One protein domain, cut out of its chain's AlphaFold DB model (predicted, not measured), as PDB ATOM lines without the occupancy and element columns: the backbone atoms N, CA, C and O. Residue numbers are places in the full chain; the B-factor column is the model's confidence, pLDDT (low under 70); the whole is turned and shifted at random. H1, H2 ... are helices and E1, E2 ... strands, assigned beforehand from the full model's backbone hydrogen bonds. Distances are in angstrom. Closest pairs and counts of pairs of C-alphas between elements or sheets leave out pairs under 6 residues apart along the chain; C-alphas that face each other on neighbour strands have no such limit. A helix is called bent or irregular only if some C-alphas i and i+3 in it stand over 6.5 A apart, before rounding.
ATOM      1  N   PHE A  26      19.213  39.153   4.982       95.00
ATOM      2  CA  PHE A  26      19.267  37.720   4.775       95.00
ATOM      3  C   PHE A  26      20.685  37.169   4.935       95.00
ATOM      4  O   PHE A  26      20.877  36.228   5.713       95.00
ATOM      5  N   ASN A  27      21.708  37.754   4.293       93.69
ATOM      6  CA  ASN A  27      23.068  37.219   4.419       93.69
ATOM      7  C   ASN A  27      23.667  37.430   5.815       93.69
ATOM      8  O   ASN A  27      24.518  36.630   6.221       93.69
ATOM      9  N   ALA A  28      23.190  38.426   6.569       94.25
ATOM     10  CA  ALA A  28      23.590  38.673   7.952       94.25
ATOM     11  C   ALA A  28      23.002  37.670   8.969       94.25
ATOM     12  O   ALA A  28      23.421  37.651  10.132       94.25
ATOM     13  N   LEU A  29      22.031  36.836   8.576       94.38
ATOM     14  CA  LEU A  29      21.458  35.823   9.462       94.38
ATOM     15  C   LEU A  29      22.390  34.614   9.666       94.38
ATOM     16  O   LEU A  29      23.209  34.293   8.809       94.38
ATOM     17  N   PRO A  30      22.248  33.867  10.775       95.12
ATOM     18  CA  PRO A  30      22.900  32.571  10.919       95.12
ATOM     19  C   PRO A  30      22.449  31.583   9.833       95.12
ATOM     20  O   PRO A  30      21.268  31.528   9.494       95.12
ATOM     21  N   GLU A  31      23.354  30.714   9.373       96.19
ATOM     22  CA  GLU A  31      23.065  29.712   8.328       96.19
ATOM     23  C   GLU A  31      21.869  28.805   8.651       96.19
ATOM     24  O   GLU A  31      21.114  28.414   7.764       96.19
ATOM     25  N   ALA A  32      21.652  28.484   9.930       95.44
ATOM     26  CA  ALA A  32      20.472  27.729  10.350       95.44
ATOM     27  C   ALA A  32      19.164  28.474  10.039       95.44
ATOM     28  O   ALA A  32      18.205  27.850   9.595       95.44
ATOM     29  N   ARG A  33      19.139  29.801  10.216       95.75
ATOM     30  CA  ARG A  33      17.959  30.625   9.945       95.75
ATOM     31  C   ARG A  33      17.732  30.810   8.447       95.75
ATOM     32  O   ARG A  33      16.600  30.672   8.002       95.75
ATOM     33  N   LYS A  34      18.800  31.028   7.672       97.56
ATOM     34  CA  LYS A  34      18.720  31.092   6.201       97.56
ATOM     35  C   LYS A  34      18.098  29.827   5.614       97.56
ATOM     36  O   LYS A  34      17.225  29.912   4.760       97.56
ATOM     37  N   ARG A  35      18.503  28.648   6.112       97.69
ATOM     38  CA  ARG A  35      17.919  27.362   5.690       97.69
ATOM     39  C   ARG A  35      16.422  27.273   5.979       97.69
ATOM     40  O   ARG A  35      15.687  26.849   5.099       97.69
ATOM     41  N   VAL A  36      15.985  27.688   7.171       97.94
ATOM     42  CA  VAL A  36      14.556  27.708   7.536       97.94
ATOM     43  C   VAL A  36      13.764  28.627   6.604       97.94
ATOM     44  O   VAL A  36      12.734  28.215   6.084       97.94
ATOM     45  N   ILE A  37      14.260  29.842   6.351       97.88
ATOM     46  CA  ILE A  37      13.613  30.799   5.443       97.88
ATOM     47  C   ILE A  37      13.509  30.217   4.026       97.88
ATOM     48  O   ILE A  37      12.416  30.145   3.474       97.88
ATOM     49  N   ASN A  38      14.620  29.733   3.464       97.56
ATOM     50  CA  ASN A  38      14.636  29.172   2.111       97.56
ATOM     51  C   ASN A  38      13.715  27.957   1.969       97.56
ATOM     52  O   ASN A  38      13.088  27.786   0.926       97.56
ATOM     53  N   GLN A  39      13.616  27.128   3.013       97.62
ATOM     54  CA  GLN A  39      12.684  26.009   3.030       97.62
ATOM     55  C   GLN A  39      11.241  26.506   2.879       97.62
ATOM     56  O   GLN A  39      10.566  26.087   1.941       97.62
ATOM     57  N   TRP A  40      10.801  27.450   3.718       97.81
ATOM     58  CA  TRP A  40       9.447  28.016   3.653       97.81
ATOM     59  C   TRP A  40       9.134  28.676   2.304       97.81
ATOM     60  O   TRP A  40       8.073  28.417   1.731       97.81
ATOM     61  N   VAL A  41      10.079  29.449   1.756       97.31
ATOM     62  CA  VAL A  41       9.952  30.056   0.419       97.31
ATOM     63  C   VAL A  41       9.734  28.981  -0.650       97.31
ATOM     64  O   VAL A  41       8.832  29.094  -1.477       97.31
ATOM     65  N   SER A  42      10.520  27.902  -0.619       96.12
ATOM     66  CA  SER A  42      10.446  26.847  -1.635       96.12
ATOM     67  C   SER A  42       9.240  25.913  -1.491       96.12
ATOM     68  O   SER A  42       8.719  25.434  -2.499       96.12
ATOM     69  N   GLU A  43       8.786  25.643  -0.265       95.38
ATOM     70  CA  GLU A  43       7.784  24.609   0.023       95.38
ATOM     71  C   GLU A  43       6.367  25.165   0.200       95.38
ATOM     72  O   GLU A  43       5.408  24.441  -0.061       95.38
ATOM     73  N   SER A  44       6.200  26.414   0.650       93.94
ATOM     74  CA  SER A  44       4.879  26.942   1.045       93.94
ATOM     75  C   SER A  44       4.520  28.301   0.445       93.94
ATOM     76  O   SER A  44       3.336  28.568   0.267       93.94
ATOM     77  N   PHE A  45       5.492  29.140   0.071       94.69
ATOM     78  CA  PHE A  45       5.234  30.507  -0.423       94.69
ATOM     79  C   PHE A  45       5.453  30.668  -1.936       94.69
ATOM     80  O   PHE A  45       5.915  31.693  -2.433       94.69
ATOM     81  N   GLN A  46       5.080  29.643  -2.704       91.69
ATOM     82  CA  GLN A  46       5.253  29.630  -4.163       91.69
ATOM     83  C   GLN A  46       4.323  30.614  -4.892       91.69
ATOM     84  O   GLN A  46       4.651  31.084  -5.980       91.69
ATOM     85  N   ALA A  47       3.162  30.922  -4.308       91.00
ATOM     86  CA  ALA A  47       2.213  31.894  -4.839       91.00
ATOM     87  C   ALA A  47       2.526  33.286  -4.269       91.00
ATOM     88  O   ALA A  47       1.938  33.699  -3.274       91.00
ATOM     89  N   SER A  48       3.474  33.992  -4.888       93.25
ATOM     90  CA  SER A  48       3.880  35.342  -4.481       93.25
ATOM     91  C   SER A  48       4.181  36.225  -5.692       93.25
ATOM     92  O   SER A  48       4.635  35.742  -6.731       93.25
ATOM     93  N   THR A  49       3.938  37.528  -5.550       92.81
ATOM     94  CA  THR A  49       4.389  38.562  -6.494       92.81
ATOM     95  C   THR A  49       5.872  38.897  -6.316       92.81
ATOM     96  O   THR A  49       6.489  39.455  -7.225       92.81
ATOM     97  N   LEU A  50       6.462  38.530  -5.173       94.50
ATOM     98  CA  LEU A  50       7.876  38.710  -4.871       94.50
ATOM     99  C   LEU A  50       8.711  37.558  -5.442       94.50
ATOM    100  O   LEU A  50       8.355  36.380  -5.341       94.50
ATOM    101  N   SER A  51       9.884  37.894  -5.981       95.75
ATOM    102  CA  SER A  51      10.897  36.887  -6.315       95.75
ATOM    103  C   SER A  51      11.381  36.145  -5.057       95.75
ATOM    104  O   SER A  51      11.297  36.694  -3.957       95.75
ATOM    105  N   PRO A  52      11.936  34.923  -5.184       95.81
ATOM    106  CA  PRO A  52      12.447  34.175  -4.033       95.81
ATOM    107  C   PRO A  52      13.456  34.956  -3.178       95.81
ATOM    108  O   PRO A  52      13.397  34.881  -1.955       95.81
ATOM    109  N   ASP A  53      14.330  35.751  -3.804       95.00
ATOM    110  CA  ASP A  53      15.314  36.574  -3.090       95.00
ATOM    111  C   ASP A  53      14.640  37.708  -2.299       95.00
ATOM    112  O   ASP A  53      15.015  37.982  -1.161       95.00
ATOM    113  N   GLN A  54      13.602  38.336  -2.865       95.69
ATOM    114  CA  GLN A  54      12.815  39.361  -2.169       95.69
ATOM    115  C   GLN A  54      12.028  38.769  -0.996       95.69
ATOM    116  O   GLN A  54      12.012  39.362   0.079       95.69
ATOM    117  N   GLN A  55      11.428  37.588  -1.174       96.69
ATOM    118  CA  GLN A  55      10.767  36.876  -0.078       96.69
ATOM    119  C   GLN A  55      11.763  36.539   1.036       96.69
ATOM    120  O   GLN A  55      11.474  36.739   2.211       96.69
ATOM    121  N   ALA A  56      12.955  36.050   0.682       96.81
ATOM    122  CA  ALA A  56      13.984  35.715   1.657       96.81
ATOM    123  C   ALA A  56      14.442  36.941   2.462       96.81
ATOM    124  O   ALA A  56      14.620  36.839   3.677       96.81
ATOM    125  N   GLU A  57      14.587  38.097   1.811       96.69
ATOM    126  CA  GLU A  57      14.944  39.352   2.476       96.69
ATOM    127  C   GLU A  57      13.822  39.864   3.395       96.69
ATOM    128  O   GLU A  57      14.091  40.253   4.532       96.69
ATOM    129  N   GLU A  58      12.560  39.780   2.969       96.75
ATOM    130  CA  GLU A  58      11.406  40.147   3.800       96.75
ATOM    131  C   GLU A  58      11.270  39.237   5.033       96.75
ATOM    132  O   GLU A  58      11.148  39.702   6.170       96.75
ATOM    133  N   LEU A  59      11.390  37.919   4.853       97.19
ATOM    134  CA  LEU A  59      11.370  36.975   5.971       97.19
ATOM    135  C   LEU A  59      12.588  37.144   6.893       97.19
ATOM    136  O   LEU A  59      12.495  36.926   8.107       97.19
ATOM    137  N   ALA A  60      13.731  37.568   6.348       97.56
ATOM    138  CA  ALA A  60      14.899  37.908   7.148       97.56
ATOM    139  C   ALA A  60      14.686  39.164   7.993       97.56
ATOM    140  O   ALA A  60      15.160  39.208   9.134       97.56
ATOM    141  N   TRP A  61      13.938  40.141   7.476       97.44
ATOM    142  CA  TRP A  61      13.503  41.300   8.245       97.44
ATOM    143  C   TRP A  61      12.683  40.867   9.467       97.44
ATOM    144  O   TRP A  61      13.034  41.257  10.581       97.44
ATOM    145  N   PHE A  62      11.704  39.959   9.322       97.00
ATOM    146  CA  PHE A  62      10.957  39.434  10.480       97.00
ATOM    147  C   PHE A  62      11.879  38.792  11.527       97.00
ATOM    148  O   PHE A  62      11.773  39.085  12.720       97.00
ATOM    149  N   ALA A  63      12.822  37.946  11.099       96.94
ATOM    150  CA  ALA A  63      13.769  37.295  12.007       96.94
ATOM    151  C   ALA A  63      14.694  38.296  12.726       96.94
ATOM    152  O   ALA A  63      15.071  38.081  13.881       96.94
ATOM    153  N   HIS A  64      15.092  39.378  12.054       95.88
ATOM    154  CA  HIS A  64      15.920  40.426  12.641       95.88
ATOM    155  C   HIS A  64      15.134  41.262  13.656       95.88
ATOM    156  O   HIS A  64      15.577  41.412  14.797       95.88
ATOM    157  N   THR A  65      13.973  41.767  13.247       96.25
ATOM    158  CA  THR A  65      13.113  42.662  14.031       96.25
ATOM    159  C   THR A  65      12.531  41.975  15.267       96.25
ATOM    160  O   THR A  65      12.287  42.625  16.281       96.25
ATOM    161  N   ALA A  66      12.385  40.647  15.243       96.25
ATOM    162  CA  ALA A  66      11.905  39.866  16.381       96.25
ATOM    163  C   ALA A  66      12.941  39.634  17.498       96.25
ATOM    164  O   ALA A  66      12.557  39.243  18.598       96.25
ATOM    165  N   LYS A  67      14.243  39.877  17.272       94.25
ATOM    166  CA  LYS A  67      15.303  39.647  18.280       94.25
ATOM    167  C   LYS A  67      15.026  40.261  19.666       94.25
ATOM    168  O   LYS A  67      15.192  39.544  20.649       94.25
ATOM    169  N   PRO A  68      14.614  41.540  19.801       96.06
ATOM    170  CA  PRO A  68      14.304  42.121  21.110       96.06
ATOM    171  C   PRO A  68      13.031  41.552  21.759       96.06
ATOM    172  O   PRO A  68      12.762  41.855  22.919       96.06
ATOM    173  N   LEU A  69      12.252  40.743  21.035       95.75
ATOM    174  CA  LEU A  69      10.994  40.139  21.481       95.75
ATOM    175  C   LEU A  69      11.164  38.665  21.889       95.75
ATOM    176  O   LEU A  69      10.182  37.925  21.972       95.75
ATOM    177  N   GLU A  70      12.395  38.207  22.124       90.94
ATOM    178  CA  GLU A  70      12.666  36.823  22.506       90.94
ATOM    179  C   GLU A  70      11.868  36.409  23.757       90.94
ATOM    180  O   GLU A  70      11.800  37.123  24.759       90.94
ATOM    181  N   GLY A  71      11.230  35.238  23.689       93.25
ATOM    182  CA  GLY A  71      10.364  34.721  24.751       93.25
ATOM    183  C   GLY A  71       8.923  35.246  24.723       93.25
ATOM    184  O   GLY A  71       8.100  34.759  25.504       93.25
ATOM    185  N   LEU A  72       8.589  36.180  23.822       96.06
ATOM    186  CA  LEU A  72       7.211  36.609  23.602       96.06
ATOM    187  C   LEU A  72       6.349  35.440  23.100       96.06
ATOM    188  O   LEU A  72       6.782  34.596  22.309       96.06
ATOM    189  N   GLN A  73       5.105  35.408  23.568       96.38
ATOM    190  CA  GLN A  73       4.075  34.493  23.091       96.38
ATOM    191  C   GLN A  73       2.843  35.310  22.725       96.38
ATOM    192  O   GLN A  73       2.480  36.218  23.472       96.38
ATOM    193  N   ILE A  74       2.232  34.979  21.593       96.19
ATOM    194  CA  ILE A  74       1.073  35.672  21.036       96.19
ATOM    195  C   ILE A  74      -0.071  34.670  20.926       96.19
ATOM    196  O   ILE A  74       0.120  33.553  20.439       96.19
ATOM    197  N   SER A  75      -1.256  35.065  21.378       96.81
ATOM    198  CA  SER A  75      -2.484  34.285  21.232       96.81
ATOM    199  C   SER A  75      -3.468  34.999  20.308       96.81
ATOM    200  O   SER A  75      -3.836  36.145  20.553       96.81
ATOM    201  N   VAL A  76      -3.925  34.308  19.267       97.25
ATOM    202  CA  VAL A  76      -4.845  34.808  18.238       97.25
ATOM    203  C   VAL A  76      -6.126  33.977  18.255       97.25
ATOM    204  O   VAL A  76      -6.073  32.768  18.488       97.25
ATOM    205  N   LEU A  77      -7.274  34.606  18.010       97.19
ATOM    206  CA  LEU A  77      -8.557  33.924  17.823       97.19
ATOM    207  C   LEU A  77      -9.189  34.317  16.486       97.19
ATOM    208  O   LEU A  77      -9.247  35.498  16.160       97.19
ATOM    209  N   SER A  78      -9.725  33.336  15.761       96.38
ATOM    210  CA  SER A  78     -10.427  33.549  14.485       96.38
ATOM    211  C   SER A  78     -11.579  32.562  14.280       96.38
ATOM    212  O   SER A  78     -11.727  31.585  15.032       96.38
ATOM    213  N   GLU A  79     -12.400  32.815  13.257       92.50
ATOM    214  CA  GLU A  79     -13.429  31.876  12.812       92.50
ATOM    215  C   GLU A  79     -12.794  30.591  12.238       92.50
ATOM    216  O   GLU A  79     -11.711  30.597  11.661       92.50
ATOM    217  N   ASN A  80     -13.468  29.447  12.354       90.69
ATOM    218  CA  ASN A  80     -13.030  28.183  11.758       90.69
ATOM    219  C   ASN A  80     -13.250  28.097  10.225       90.69
ATOM    220  O   ASN A  80     -13.961  27.213   9.728       90.69
ATOM    221  N   LEU A  81     -12.605  28.984   9.469       86.94
ATOM    222  CA  LEU A  81     -12.601  28.998   8.002       86.94
ATOM    223  C   LEU A  81     -11.369  28.300   7.417       86.94
ATOM    224  O   LEU A  81     -10.403  28.002   8.113       86.94
ATOM    225  N   THR A  82     -11.406  28.004   6.116       88.31
ATOM    226  CA  THR A  82     -10.258  27.387   5.429       88.31
ATOM    227  C   THR A  82      -9.041  28.314   5.409       88.31
ATOM    228  O   THR A  82      -7.937  27.820   5.615       88.31
ATOM    229  N   THR A  83      -9.239  29.622   5.230       91.25
ATOM    230  CA  THR A  83      -8.176  30.642   5.291       91.25
ATOM    231  C   THR A  83      -7.508  30.641   6.665       91.25
ATOM    232  O   THR A  83      -6.320  30.356   6.773       91.25
ATOM    233  N   HIS A  84      -8.301  30.743   7.733       94.81
ATOM    234  CA  HIS A  84      -7.765  30.770   9.093       94.81
ATOM    235  C   HIS A  84      -7.185  29.432   9.570       94.81
ATOM    236  O   HIS A  84      -6.302  29.404  10.426       94.81
ATOM    237  N   ARG A  85      -7.611  28.296   8.996       95.69
ATOM    238  CA  ARG A  85      -6.893  27.020   9.175       95.69
ATOM    239  C   ARG A  85      -5.494  27.081   8.576       95.69
ATOM    240  O   ARG A  85      -4.554  26.635   9.222       95.69
ATOM    241  N   TYR A  86      -5.341  27.652   7.383       94.94
ATOM    242  CA  TYR A  86      -4.022  27.862   6.791       94.94
ATOM    243  C   TYR A  86      -3.169  28.825   7.632       94.94
ATOM    244  O   TYR A  86      -2.007  28.527   7.903       94.94
ATOM    245  N   GLU A  87      -3.741  29.920   8.133       95.94
ATOM    246  CA  GLU A  87      -3.033  30.813   9.060       95.94
ATOM    247  C   GLU A  87      -2.583  30.087  10.335       95.94
ATOM    248  O   GLU A  87      -1.413  30.162  10.705       95.94
ATOM    249  N   SER A  88      -3.481  29.335  10.975       97.31
ATOM    250  CA  SER A  88      -3.217  28.653  12.246       97.31
ATOM    251  C   SER A  88      -2.220  27.497  12.110       97.31
ATOM    252  O   SER A  88      -1.329  27.333  12.947       97.31
ATOM    253  N   GLU A  89      -2.334  26.693  11.052       96.69
ATOM    254  CA  GLU A  89      -1.533  25.478  10.877       96.69
ATOM    255  C   GLU A  89      -0.212  25.739  10.138       96.69
ATOM    256  O   GLU A  89       0.785  25.059  10.403       96.69
ATOM    257  N   VAL A  90      -0.184  26.722   9.230       97.00
ATOM    258  CA  VAL A  90       0.968  27.007   8.359       97.00
ATOM    259  C   VAL A  90       1.631  28.330   8.724       97.00
ATOM    260  O   VAL A  90       2.809  28.324   9.085       97.00
ATOM    261  N   LEU A  91       0.914  29.458   8.669       96.81
ATOM    262  CA  LEU A  91       1.541  30.778   8.846       96.81
ATOM    263  C   LEU A  91       2.041  31.007  10.275       96.81
ATOM    264  O   LEU A  91       3.160  31.482  10.456       96.81
ATOM    265  N   ALA A  92       1.275  30.609  11.291       97.81
ATOM    266  CA  ALA A  92       1.686  30.694  12.689       97.81
ATOM    267  C   ALA A  92       2.953  29.864  12.944       97.81
ATOM    268  O   ALA A  92       3.883  30.326  13.608       97.81
ATOM    269  N   LYS A  93       3.032  28.663  12.350       97.62
ATOM    270  CA  LYS A  93       4.225  27.814  12.419       97.62
ATOM    271  C   LYS A  93       5.414  28.468  11.715       97.62
ATOM    272  O   LYS A  93       6.494  28.524  12.300       97.62
ATOM    273  N   ALA A  94       5.228  28.972  10.497       97.88
ATOM    274  CA  ALA A  94       6.282  29.645   9.745       97.88
ATOM    275  C   ALA A  94       6.815  30.865  10.503       97.88
ATOM    276  O   ALA A  94       8.026  31.008  10.679       97.88
ATOM    277  N   PHE A  95       5.919  31.690  11.046       97.69
ATOM    278  CA  PHE A  95       6.284  32.841  11.860       97.69
ATOM    279  C   PHE A  95       7.089  32.423  13.096       97.69
ATOM    280  O   PHE A  95       8.142  33.006  13.356       97.69
ATOM    281  N   THR A  96       6.671  31.377  13.819       97.94
ATOM    282  CA  THR A  96       7.434  30.841  14.956       97.94
ATOM    283  C   THR A  96       8.803  30.301  14.538       97.94
ATOM    284  O   THR A  96       9.802  30.613  15.187       97.94
ATOM    285  N   ASP A  97       8.893  29.547  13.446       97.62
ATOM    286  CA  ASP A  97      10.160  28.992  12.961       97.62
ATOM    287  C   ASP A  97      11.139  30.084  12.501       97.62
ATOM    288  O   ASP A  97      12.354  29.927  12.633       97.62
ATOM    289  N   ILE A  98      10.638  31.202  11.975       97.19
ATOM    290  CA  ILE A  98      11.451  32.319  11.475       97.19
ATOM    291  C   ILE A  98      11.868  33.252  12.618       97.19
ATOM    292  O   ILE A  98      13.039  33.615  12.727       97.19
ATOM    293  N   THR A  99      10.945  33.605  13.507       97.06
ATOM    294  CA  THR A  99      11.160  34.651  14.524       97.06
ATOM    295  C   THR A  99      11.537  34.105  15.898       97.06
ATOM    296  O   THR A  99      12.177  34.797  16.685       97.06
ATOM    297  N   GLY A 100      11.157  32.862  16.205       96.50
ATOM    298  CA  GLY A 100      11.208  32.293  17.552       96.50
ATOM    299  C   GLY A 100      10.037  32.697  18.461       96.50
ATOM    300  O   GLY A 100       9.932  32.166  19.566       96.50
ATOM    301  N   ILE A 101       9.144  33.590  18.022       98.00
ATOM    302  CA  ILE A 101       7.956  34.003  18.781       98.00
ATOM    303  C   ILE A 101       6.899  32.909  18.670       98.00
ATOM    304  O   ILE A 101       6.497  32.528  17.569       98.00
ATOM    305  N   LYS A 102       6.413  32.402  19.805       97.56
ATOM    306  CA  LYS A 102       5.388  31.353  19.804       97.56
ATOM    307  C   LYS A 102       4.017  31.955  19.515       97.56
ATOM    308  O   LYS A 102       3.550  32.794  20.284       97.56
ATOM    309  N   VAL A 103       3.347  31.465  18.476       97.75
ATOM    310  CA  VAL A 103       1.974  31.861  18.138       97.75
ATOM    311  C   VAL A 103       1.018  30.712  18.454       97.75
ATOM    312  O   VAL A 103       1.248  29.573  18.058       97.75
ATOM    313  N   THR A 104      -0.042  31.001  19.204       97.38
ATOM    314  CA  THR A 104      -1.174  30.088  19.413       97.38
ATOM    315  C   THR A 104      -2.387  30.680  18.719       97.38
ATOM    316  O   THR A 104      -2.841  31.748  19.115       97.38
ATOM    317  N   HIS A 105      -2.910  30.010  17.698       98.00
ATOM    318  CA  HIS A 105      -4.031  30.511  16.903       98.00
ATOM    319  C   HIS A 105      -5.238  29.589  17.062       98.00
ATOM    320  O   HIS A 105      -5.318  28.531  16.440       98.00
ATOM    321  N   ASP A 106      -6.167  29.986  17.930       97.56
ATOM    322  CA  ASP A 106      -7.382  29.230  18.223       97.56
ATOM    323  C   ASP A 106      -8.445  29.470  17.127       97.56
ATOM    324  O   ASP A 106      -8.667  30.596  16.674       97.56
ATOM    325  N   LEU A 107      -9.149  28.400  16.742       96.88
ATOM    326  CA  LEU A 107     -10.265  28.428  15.789       96.88
ATOM    327  C   LEU A 107     -11.578  28.119  16.512       96.88
ATOM    328  O   LEU A 107     -11.690  27.111  17.225       96.88
ATOM    329  N   LYS A 108     -12.587  28.975  16.335       94.88
ATOM    330  CA  LYS A 108     -13.922  28.812  16.931       94.88
ATOM    331  C   LYS A 108     -15.026  29.154  15.927       94.88
ATOM    332  O   LYS A 108     -14.753  29.789  14.918       94.88
ATOM    333  N   PRO A 109     -16.283  28.737  16.163       89.69
ATOM    334  CA  PRO A 109     -17.415  29.301  15.433       89.69
ATOM    335  C   PRO A 109     -17.468  30.823  15.609       89.69
ATOM    336  O   PRO A 109     -17.175  31.317  16.697       89.69
ATOM    337  N   GLU A 110     -17.881  31.551  14.579       86.12
ATOM    338  CA  GLU A 110     -17.875  33.019  14.540       86.12
ATOM    339  C   GLU A 110     -18.560  33.662  15.759       86.12
ATOM    340  O   GLU A 110     -17.980  34.503  16.444       86.12
ATOM    341  N   GLY A 111     -19.746  33.171  16.139       86.56
ATOM    342  CA  GLY A 111     -20.469  33.678  17.309       86.56
ATOM    343  C   GLY A 111     -19.684  33.571  18.625       86.56
ATOM    344  O   GLY A 111     -19.856  34.398  19.521       86.56
ATOM    345  N   GLU A 112     -18.780  32.594  18.749       91.56
ATOM    346  CA  GLU A 112     -17.873  32.484  19.894       91.56
ATOM    347  C   GLU A 112     -16.727  33.500  19.805       91.56
ATOM    348  O   GLU A 112     -16.358  34.069  20.832       91.56
ATOM    349  N   VAL A 113     -16.208  33.792  18.608       93.00
ATOM    350  CA  VAL A 113     -15.217  34.862  18.391       93.00
ATOM    351  C   VAL A 113     -15.796  36.204  18.832       93.00
ATOM    352  O   VAL A 113     -15.224  36.866  19.699       93.00
ATOM    353  N   ILE A 114     -16.989  36.554  18.342       91.19
ATOM    354  CA  ILE A 114     -17.686  37.798  18.699       91.19
ATOM    355  C   ILE A 114     -17.969  37.874  20.203       91.19
ATOM    356  O   ILE A 114     -17.823  38.933  20.828       91.19
ATOM    357  N   ARG A 115     -18.336  36.749  20.826       91.06
ATOM    358  CA  ARG A 115     -18.521  36.678  22.279       91.06
ATOM    359  C   ARG A 115     -17.219  36.979  23.023       91.06
ATOM    360  O   ARG A 115     -17.248  37.748  23.982       91.06
ATOM    361  N   GLN A 116     -16.092  36.410  22.598       92.31
ATOM    362  CA  GLN A 116     -14.788  36.622  23.237       92.31
ATOM    363  C   GLN A 116     -14.271  38.053  23.056       92.31
ATOM    364  O   GLN A 116     -13.825  38.648  24.039       92.31
ATOM    365  N   VAL A 117     -14.402  38.634  21.856       91.88
ATOM    366  CA  VAL A 117     -14.082  40.052  21.597       91.88
ATOM    367  C   VAL A 117     -14.842  40.945  22.579       91.88
ATOM    368  O   VAL A 117     -14.250  41.764  23.283       91.88
ATOM    369  N   ASN A 118     -16.158  40.743  22.701       90.31
ATOM    370  CA  ASN A 118     -16.987  41.533  23.607       90.31
ATOM    371  C   ASN A 118     -16.631  41.330  25.082       90.31
ATOM    372  O   ASN A 118     -16.582  42.305  25.832       90.31
ATOM    373  N   LEU A 119     -16.369  40.092  25.509       89.94
ATOM    374  CA  LEU A 119     -15.988  39.806  26.890       89.94
ATOM    375  C   LEU A 119     -14.651  40.450  27.261       89.94
ATOM    376  O   LEU A 119     -14.584  41.129  28.285       89.94
ATOM    377  N   GLN A 120     -13.613  40.298  26.433       90.00
ATOM    378  CA  GLN A 120     -12.314  40.924  26.706       90.00
ATOM    379  C   GLN A 120     -12.409  42.450  26.728       90.00
ATOM    380  O   GLN A 120     -11.824  43.083  27.607       90.00
ATOM    381  N   ARG A 121     -13.204  43.033  25.821       88.44
ATOM    382  CA  ARG A 121     -13.474  44.472  25.797       88.44
ATOM    383  C   ARG A 121     -14.144  44.962  27.076       88.44
ATOM    384  O   ARG A 121     -13.679  45.922  27.679       88.44
ATOM    385  N   ILE A 122     -15.232  44.314  27.499       87.00
ATOM    386  CA  ILE A 122     -16.009  44.729  28.679       87.00
ATOM    387  C   ILE A 122     -15.200  44.564  29.965       87.00
ATOM    388  O   ILE A 122     -15.279  45.409  30.853       87.00
ATOM    389  N   MET A 123     -14.427  43.483  30.082       84.12
ATOM    390  CA  MET A 123     -13.649  43.221  31.291       84.12
ATOM    391  C   MET A 123     -12.470  44.187  31.464       84.12
ATOM    392  O   MET A 123     -11.954  44.280  32.575       84.12
ATOM    393  N   ALA A 124     -12.031  44.868  30.394       71.44
ATOM    394  CA  ALA A 124     -10.848  45.741  30.371       71.44
ATOM    395  C   ALA A 124      -9.592  45.099  31.009       71.44
ATOM    396  O   ALA A 124      -8.681  45.786  31.471       71.44
ATOM    397  N   ALA A 125      -9.553  43.767  31.057       63.47
ATOM    398  CA  ALA A 125      -8.482  42.980  31.641       63.47
ATOM    399  C   ALA A 125      -7.536  42.514  30.534       63.47
ATOM    400  O   ALA A 125      -7.938  42.426  29.372       63.47
ATOM    401  N   LYS A 126      -6.290  42.169  30.898       65.75
ATOM    402  CA  LYS A 126      -5.387  41.462  29.984       65.75
ATOM    403  C   LYS A 126      -6.098  40.184  29.536       65.75
ATOM    404  O   LYS A 126      -6.325  39.282  30.342       65.75
ATOM    405  N   GLY A 127      -6.541  40.197  28.285       72.19
ATOM    406  CA  GLY A 127      -7.353  39.148  27.703       72.19
ATOM    407  C   GLY A 127      -6.578  37.848  27.535       72.19
ATOM    408  O   GLY A 127      -5.362  37.798  27.707       72.19
ATOM    409  N   ARG A 128      -7.305  36.787  27.188       85.50
ATOM    410  CA  ARG A 128      -6.724  35.512  26.758       85.50
ATOM    411  C   ARG A 128      -6.023  35.647  25.401       85.50
ATOM    412  O   ARG A 128      -5.037  34.957  25.180       85.50
ATOM    413  N   TYR A 129      -6.552  36.494  24.522       93.88
ATOM    414  CA  TYR A 129      -6.049  36.721  23.172       93.88
ATOM    415  C   TYR A 129      -5.487  38.132  23.025       93.88
ATOM    416  O   TYR A 129      -6.084  39.093  23.521       93.88
ATOM    417  N   ASP A 130      -4.361  38.219  22.324       93.44
ATOM    418  CA  ASP A 130      -3.653  39.447  21.969       93.44
ATOM    419  C   ASP A 130      -4.161  40.027  20.638       93.44
ATOM    420  O   ASP A 130      -4.125  41.240  20.451       93.44
ATOM    421  N   ALA A 131      -4.666  39.178  19.734       94.25
ATOM    422  CA  ALA A 131      -5.250  39.586  18.459       94.25
ATOM    423  C   ALA A 131      -6.500  38.766  18.109       94.25
ATOM    424  O   ALA A 131      -6.668  37.623  18.543       94.25
ATOM    425  N   PHE A 132      -7.369  39.363  17.298       95.06
ATOM    426  CA  PHE A 132      -8.570  38.732  16.765       95.06
ATOM    427  C   PHE A 132      -8.617  38.931  15.258       95.06
ATOM    428  O   PHE A 132      -8.306  40.019  14.778       95.06
ATOM    429  N   VAL A 133      -9.066  37.904  14.545       95.06
ATOM    430  CA  VAL A 133      -9.566  38.043  13.178       95.06
ATOM    431  C   VAL A 133     -11.089  38.074  13.273       95.06
ATOM    432  O   VAL A 133     -11.704  37.110  13.736       95.06
ATOM    433  N   ASN A 134     -11.683  39.222  12.946       92.06
ATOM    434  CA  ASN A 134     -13.120  39.474  13.024       92.06
ATOM    435  C   ASN A 134     -13.570  40.350  11.850       92.06
ATOM    436  O   ASN A 134     -12.768  41.114  11.313       92.06
ATOM    437  N   ASP A 135     -14.865  40.318  11.557       89.69
ATOM    438  CA  ASP A 135     -15.458  41.028  10.421       89.69
ATOM    439  C   ASP A 135     -15.292  42.548  10.515       89.69
ATOM    440  O   ASP A 135     -15.269  43.127  11.614       89.69
ATOM    441  N   SER A 136     -15.212  43.207   9.357       90.25
ATOM    442  CA  SER A 136     -15.150  44.669   9.264       90.25
ATOM    443  C   SER A 136     -16.395  45.354   9.828       90.25
ATOM    444  O   SER A 136     -16.325  46.515  10.213       90.25
ATOM    445  N   ASP A 137     -17.510  44.640   9.994       87.06
ATOM    446  CA  ASP A 137     -18.744  45.168  10.596       87.06
ATOM    447  C   ASP A 137     -18.544  45.683  12.032       87.06
ATOM    448  O   ASP A 137     -19.305  46.515  12.540       87.06
ATOM    449  N   LEU A 138     -17.481  45.237  12.709       90.31
ATOM    450  CA  LEU A 138     -17.117  45.731  14.033       90.31
ATOM    451  C   LEU A 138     -16.356  47.062  13.998       90.31
ATOM    452  O   LEU A 138     -16.116  47.615  15.075       90.31
ATOM    453  N   ILE A 139     -16.021  47.623  12.832       91.38
ATOM    454  CA  ILE A 139     -15.203  48.838  12.727       91.38
ATOM    455  C   ILE A 139     -15.777  50.000  13.541       91.38
ATOM    456  O   ILE A 139     -15.062  50.668  14.291       91.38
ATOM    457  N   GLY A 140     -17.102  50.177  13.516       88.88
ATOM    458  CA  GLY A 140     -17.774  51.188  14.329       88.88
ATOM    459  C   GLY A 140     -17.634  50.934  15.836       88.88
ATOM    460  O   GLY A 140     -17.552  51.877  16.624       88.88
ATOM    461  N   THR A 141     -17.593  49.672  16.265       90.19
ATOM    462  CA  THR A 141     -17.338  49.301  17.667       90.19
ATOM    463  C   THR A 141     -15.892  49.593  18.051       90.19
ATOM    464  O   THR A 141     -15.646  50.179  19.109       90.19
ATOM    465  N   HIS A 142     -14.939  49.231  17.197       92.88
ATOM    466  CA  HIS A 142     -13.513  49.454  17.429       92.88
ATOM    467  C   HIS A 142     -13.199  50.946  17.562       92.88
ATOM    468  O   HIS A 142     -12.653  51.358  18.588       92.88
ATOM    469  N   ALA A 143     -13.679  51.763  16.622       92.19
ATOM    470  CA  ALA A 143     -13.472  53.209  16.627       92.19
ATOM    471  C   ALA A 143     -14.104  53.911  17.845       92.19
ATOM    472  O   ALA A 143     -13.497  54.795  18.448       92.19
ATOM    473  N   ARG A 144     -15.314  53.510  18.268       90.00
ATOM    474  CA  ARG A 144     -16.033  54.195  19.365       90.00
ATOM    475  C   ARG A 144     -15.605  53.781  20.768       90.00
ATOM    476  O   ARG A 144     -15.824  54.534  21.714       90.00
ATOM    477  N   THR A 145     -15.082  52.571  20.940       88.94
ATOM    478  CA  THR A 145     -14.836  52.027  22.287       88.94
ATOM    479  C   THR A 145     -13.468  52.392  22.846       88.94
ATOM    480  O   THR A 145     -13.283  52.311  24.058       88.94
ATOM    481  N   GLY A 146     -12.511  52.763  21.987       86.31
ATOM    482  CA  GLY A 146     -11.128  53.042  22.387       86.31
ATOM    483  C   GLY A 146     -10.381  51.824  22.946       86.31
ATOM    484  O   GLY A 146      -9.321  51.985  23.544       86.31
ATOM    485  N   TRP A 147     -10.942  50.618  22.797       89.19
ATOM    486  CA  TRP A 147     -10.333  49.374  23.270       89.19
ATOM    487  C   TRP A 147      -9.422  48.738  22.218       89.19
ATOM    488  O   TRP A 147      -8.371  48.202  22.562       89.19
ATOM    489  N   ALA A 148      -9.816  48.808  20.944       91.44
ATOM    490  CA  ALA A 148      -8.993  48.342  19.840       91.44
ATOM    491  C   ALA A 148      -7.804  49.290  19.619       91.44
ATOM    492  O   ALA A 148      -7.942  50.515  19.684       91.44
ATOM    493  N   LEU A 149      -6.636  48.714  19.337       93.38
ATOM    494  CA  LEU A 149      -5.455  49.470  18.942       93.38
ATOM    495  C   LEU A 149      -5.696  50.087  17.558       93.38
ATOM    496  O   LEU A 149      -5.933  49.358  16.600       93.38
ATOM    497  N   ALA A 150      -5.597  51.411  17.445       96.88
ATOM    498  CA  ALA A 150      -5.523  52.062  16.140       96.88
ATOM    499  C   ALA A 150      -4.176  51.701  15.493       96.88
ATOM    500  O   ALA A 150      -3.119  52.148  15.947       96.88
ATOM    501  N   LEU A 151      -4.214  50.854  14.467       97.12
ATOM    502  CA  LEU A 151      -3.032  50.339  13.787       97.12
ATOM    503  C   LEU A 151      -2.273  51.453  13.072       97.12
ATOM    504  O   LEU A 151      -1.051  51.463  13.144       97.12
ATOM    505  N   SER A 152      -2.964  52.418  12.459       97.44
ATOM    506  CA  SER A 152      -2.313  53.583  11.835       97.44
ATOM    507  C   SER A 152      -1.457  54.364  12.841       97.44
ATOM    508  O   SER A 152      -0.261  54.550  12.628       97.44
ATOM    509  N   ASP A 153      -2.026  54.715  14.000       97.50
ATOM    510  CA  ASP A 153      -1.302  55.418  15.068       97.50
ATOM    511  C   ASP A 153      -0.149  54.569  15.628       97.50
ATOM    512  O   ASP A 153       0.919  55.081  15.977       97.50
ATOM    513  N   TYR A 154      -0.361  53.254  15.753       97.56
ATOM    514  CA  TYR A 154       0.671  52.333  16.211       97.56
ATOM    515  C   TYR A 154       1.843  52.288  15.231       97.56
ATOM    516  O   TYR A 154       2.983  52.442  15.668       97.56
ATOM    517  N   MET A 155       1.566  52.140  13.934       97.44
ATOM    518  CA  MET A 155       2.572  52.060  12.875       97.44
ATOM    519  C   MET A 155       3.398  53.344  12.756       97.44
ATOM    520  O   MET A 155       4.600  53.267  12.514       97.44
ATOM    521  N   GLU A 156       2.796  54.514  12.977       96.50
ATOM    522  CA  GLU A 156       3.515  55.796  13.000       96.50
ATOM    523  C   GLU A 156       4.303  56.022  14.302       96.50
ATOM    524  O   GLU A 156       5.336  56.700  14.311       96.50
ATOM    525  N   GLY A 157       3.809  55.464  15.409       97.12
ATOM    526  CA  GLY A 157       4.341  55.647  16.753       97.12
ATOM    527  C   GLY A 157       5.199  54.480  17.243       97.12
ATOM    528  O   GLY A 157       6.289  54.213  16.744       97.12
ATOM    529  N   LYS A 158       4.729  53.807  18.303       95.75
ATOM    530  CA  LYS A 158       5.492  52.765  19.025       95.75
ATOM    531  C   LYS A 158       5.772  51.514  18.193       95.75
ATOM    532  O   LYS A 158       6.692  50.770  18.516       95.75
ATOM    533  N   GLY A 159       4.941  51.262  17.193       95.75
ATOM    534  CA  GLY A 159       5.043  50.144  16.272       95.75
ATOM    535  C   GLY A 159       5.970  50.407  15.101       95.75
ATOM    536  O   GLY A 159       6.248  49.465  14.384       95.75
ATOM    537  N   ARG A 160       6.490  51.629  14.918       96.44
ATOM    538  CA  ARG A 160       7.283  52.004  13.739       96.44
ATOM    539  C   ARG A 160       8.452  51.066  13.446       96.44
ATOM    540  O   ARG A 160       8.646  50.690  12.297       96.44
ATOM    541  N   ASP A 161       9.193  50.661  14.476       95.31
ATOM    542  CA  ASP A 161      10.326  49.732  14.330       95.31
ATOM    543  C   ASP A 161       9.879  48.286  14.027       95.31
ATOM    544  O   ASP A 161      10.687  47.457  13.617       95.31
ATOM    545  N   TYR A 162       8.591  47.993  14.218       95.38
ATOM    546  CA  TYR A 162       7.927  46.710  13.980       95.38
ATOM    547  C   TYR A 162       6.959  46.747  12.784       95.38
ATOM    548  O   TYR A 162       6.318  45.737  12.495       95.38
ATOM    549  N   THR A 163       6.849  47.877  12.082       96.56
ATOM    550  CA  THR A 163       6.058  48.008  10.857       96.56
ATOM    551  C   THR A 163       6.919  47.579   9.684       96.56
ATOM    552  O   THR A 163       8.010  48.115   9.478       96.56
ATOM    553  N   LEU A 164       6.430  46.609   8.916       95.19
ATOM    554  CA  LEU A 164       7.135  46.106   7.748       95.19
ATOM    555  C   LEU A 164       7.357  47.254   6.736       95.19
ATOM    556  O   LEU A 164       6.378  47.853   6.298       95.19
ATOM    557  N   PRO A 165       8.605  47.575   6.336       93.38
ATOM    558  CA  PRO A 165       8.874  48.693   5.427       93.38
ATOM    559  C   PRO A 165       8.280  48.526   4.024       93.38
ATOM    560  O   PRO A 165       8.144  49.508   3.301       93.38
ATOM    561  N   THR A 166       7.978  47.286   3.636       92.69
ATOM    562  CA  THR A 166       7.340  46.906   2.370       92.69
ATOM    563  C   THR A 166       5.816  46.799   2.476       92.69
ATOM    564  O   THR A 166       5.180  46.465   1.483       92.69
ATOM    565  N   LEU A 167       5.219  47.081   3.644       94.88
ATOM    566  CA  LEU A 167       3.765  47.103   3.807       94.88
ATOM    567  C   LEU A 167       3.168  48.265   3.009       94.88
ATOM    568  O   LEU A 167       3.300  49.426   3.398       94.88
ATOM    569  N   ASP A 168       2.500  47.928   1.913       94.94
ATOM    570  CA  ASP A 168       1.754  48.859   1.074       94.94
ATOM    571  C   ASP A 168       0.292  48.870   1.537       94.94
ATOM    572  O   ASP A 168      -0.459  47.921   1.299       94.94
ATOM    573  N   LEU A 169      -0.100  49.904   2.289       95.62
ATOM    574  CA  LEU A 169      -1.466  49.993   2.810       95.62
ATOM    575  C   LEU A 169      -2.463  50.249   1.676       95.62
ATOM    576  O   LEU A 169      -3.595  49.771   1.715       95.62
ATOM    577  N   GLU A 170      -2.032  50.983   0.660       94.06
ATOM    578  CA  GLU A 170      -2.813  51.363  -0.501       94.06
ATOM    579  C   GLU A 170      -3.101  50.180  -1.441       94.06
ATOM    580  O   GLU A 170      -4.070  50.243  -2.201       94.06
ATOM    581  N   ASP A 171      -2.324  49.094  -1.353       94.50
ATOM    582  CA  ASP A 171      -2.554  47.849  -2.104       94.50
ATOM    583  C   ASP A 171      -3.673  46.974  -1.501       94.50
ATOM    584  O   ASP A 171      -4.203  46.076  -2.161       94.50
ATOM    585  N   PHE A 172      -4.117  47.248  -0.265       93.19
ATOM    586  CA  PHE A 172      -5.263  46.538   0.298       93.19
ATOM    587  C   PHE A 172      -6.564  46.945  -0.391       93.19
ATOM    588  O   PHE A 172      -7.077  48.061  -0.252       93.19
ATOM    589  N   ILE A 173      -7.200  45.970  -1.033       90.06
ATOM    590  CA  ILE A 173      -8.599  46.097  -1.423       90.06
ATOM    591  C   ILE A 173      -9.430  46.259  -0.134       90.06
ATOM    592  O   ILE A 173      -9.263  45.524   0.837       90.06
ATOM    593  N   GLY A 174     -10.344  47.229  -0.111       89.19
ATOM    594  CA  GLY A 174     -11.282  47.394   1.003       89.19
ATOM    595  C   GLY A 174     -10.699  48.004   2.282       89.19
ATOM    596  O   GLY A 174     -11.363  47.939   3.313       89.19
ATOM    597  N   LEU A 175      -9.529  48.658   2.244       93.81
ATOM    598  CA  LEU A 175      -8.970  49.351   3.418       93.81
ATOM    599  C   LEU A 175      -9.963  50.340   4.069       93.81
ATOM    600  O   LEU A 175      -9.986  50.523   5.286       93.81
ATOM    601  N   SER A 176     -10.848  50.945   3.274       92.00
ATOM    602  CA  SER A 176     -11.905  51.835   3.765       92.00
ATOM    603  C   SER A 176     -12.907  51.152   4.704       92.00
ATOM    604  O   SER A 176     -13.451  51.825   5.569       92.00
ATOM    605  N   PHE A 177     -13.148  49.841   4.568       90.88
ATOM    606  CA  PHE A 177     -14.078  49.090   5.431       90.88
ATOM    607  C   PHE A 177     -13.526  48.876   6.843       90.88
ATOM    608  O   PHE A 177     -14.280  48.686   7.791       90.88
ATOM    609  N   VAL A 178     -12.204  48.944   6.997       93.69
ATOM    610  CA  VAL A 178     -11.496  48.773   8.274       93.69
ATOM    611  C   VAL A 178     -10.938  50.091   8.822       93.69
ATOM    612  O   VAL A 178     -10.155  50.102   9.780       93.69
ATOM    613  N   THR A 179     -11.345  51.206   8.212       94.88
ATOM    614  CA  THR A 179     -10.986  52.565   8.613       94.88
ATOM    615  C   THR A 179     -12.164  53.210   9.340       94.88
ATOM    616  O   THR A 179     -13.279  53.258   8.826       94.88
TER     617      THR A 179
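AT A GLANCE: This is residues 26 to 179 of the 364 residues of the protein "ABC-type sugar transport system, periplasmic component" of Marinobacter algicola DG893 (UniProt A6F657). The model is an open frame: H3 and the two parallel strands E1 and E2 run along one side, H1 and H2 pack at the far end of H3, and H4 follows the other end of the strands. H5, H6, H7 and residues 157 to 174 make the opposite side, across a sparsely filled middle. The printed part has 154 residues, with seven named helices and two named strands that follow each other along the chain as H1 H2 E1 H3 E2 H4 H5 H6 H7, and its class is mostly helix, with helices holding 79 and strands 14 of the 93 residues in named elements. It is compact, with a radius of gyration of the C-alphas of 16.8 A and spans of 47 by 30 by 30 A.

IN THESE COORDINATES: H1, residues 31 to 43, begins at C-alpha 31 (23.065, 29.712, 8.328). H2 is residues 52 to 65, 20.0 A long; E1 is 73 to 79, 20.5 A; H3 is 82 to 99, 24.4 A, with a kink of 26 degrees near residue 93. E2 is 102 to 108, H4 110 to 123, 20.1 A, and H5 136 to 145, irregular, with C-alphas 137 and 140 7.1 A apart. H6 is 151 to 156; H7, 175 to 178, ends at C-alpha 178 (-11.496, 48.773, 8.274).

HOW THE PARTS SIT: H1 touches H2 at Ile 37 and Ala 56, their closest C-alphas, 6.2 A apart. H2 touches H3 at Ala 63 and Thr 99, 4.5 A. E1 and E2 are parallel, with N 76 and O 104 2.8 A apart, within hydrogen-bond range. E1, H3 and E2 form a strand-helix-strand unit, two parallel neighbour strands with a helix between, its crossover right-handed. The closest C-alphas of H3 and E2 are Ser 88 and His 105, 5.1 A. H5 touches H7 at Ser 136 and Val 178, 5.6 A. In H1, H2, H4 and H6 every O i to N i+4 pair is within range; H3 has 12 of 14, H5 4 of 6, and H7 is too short for one.

THE WHOLE: The C-alphas of Glu 31 and Arg 144 are farthest apart, 47.4 A. The printed part has no cut; the links H4 to H5 and H6 to H7 are long. Residues 125 to 126 have pLDDT under 70.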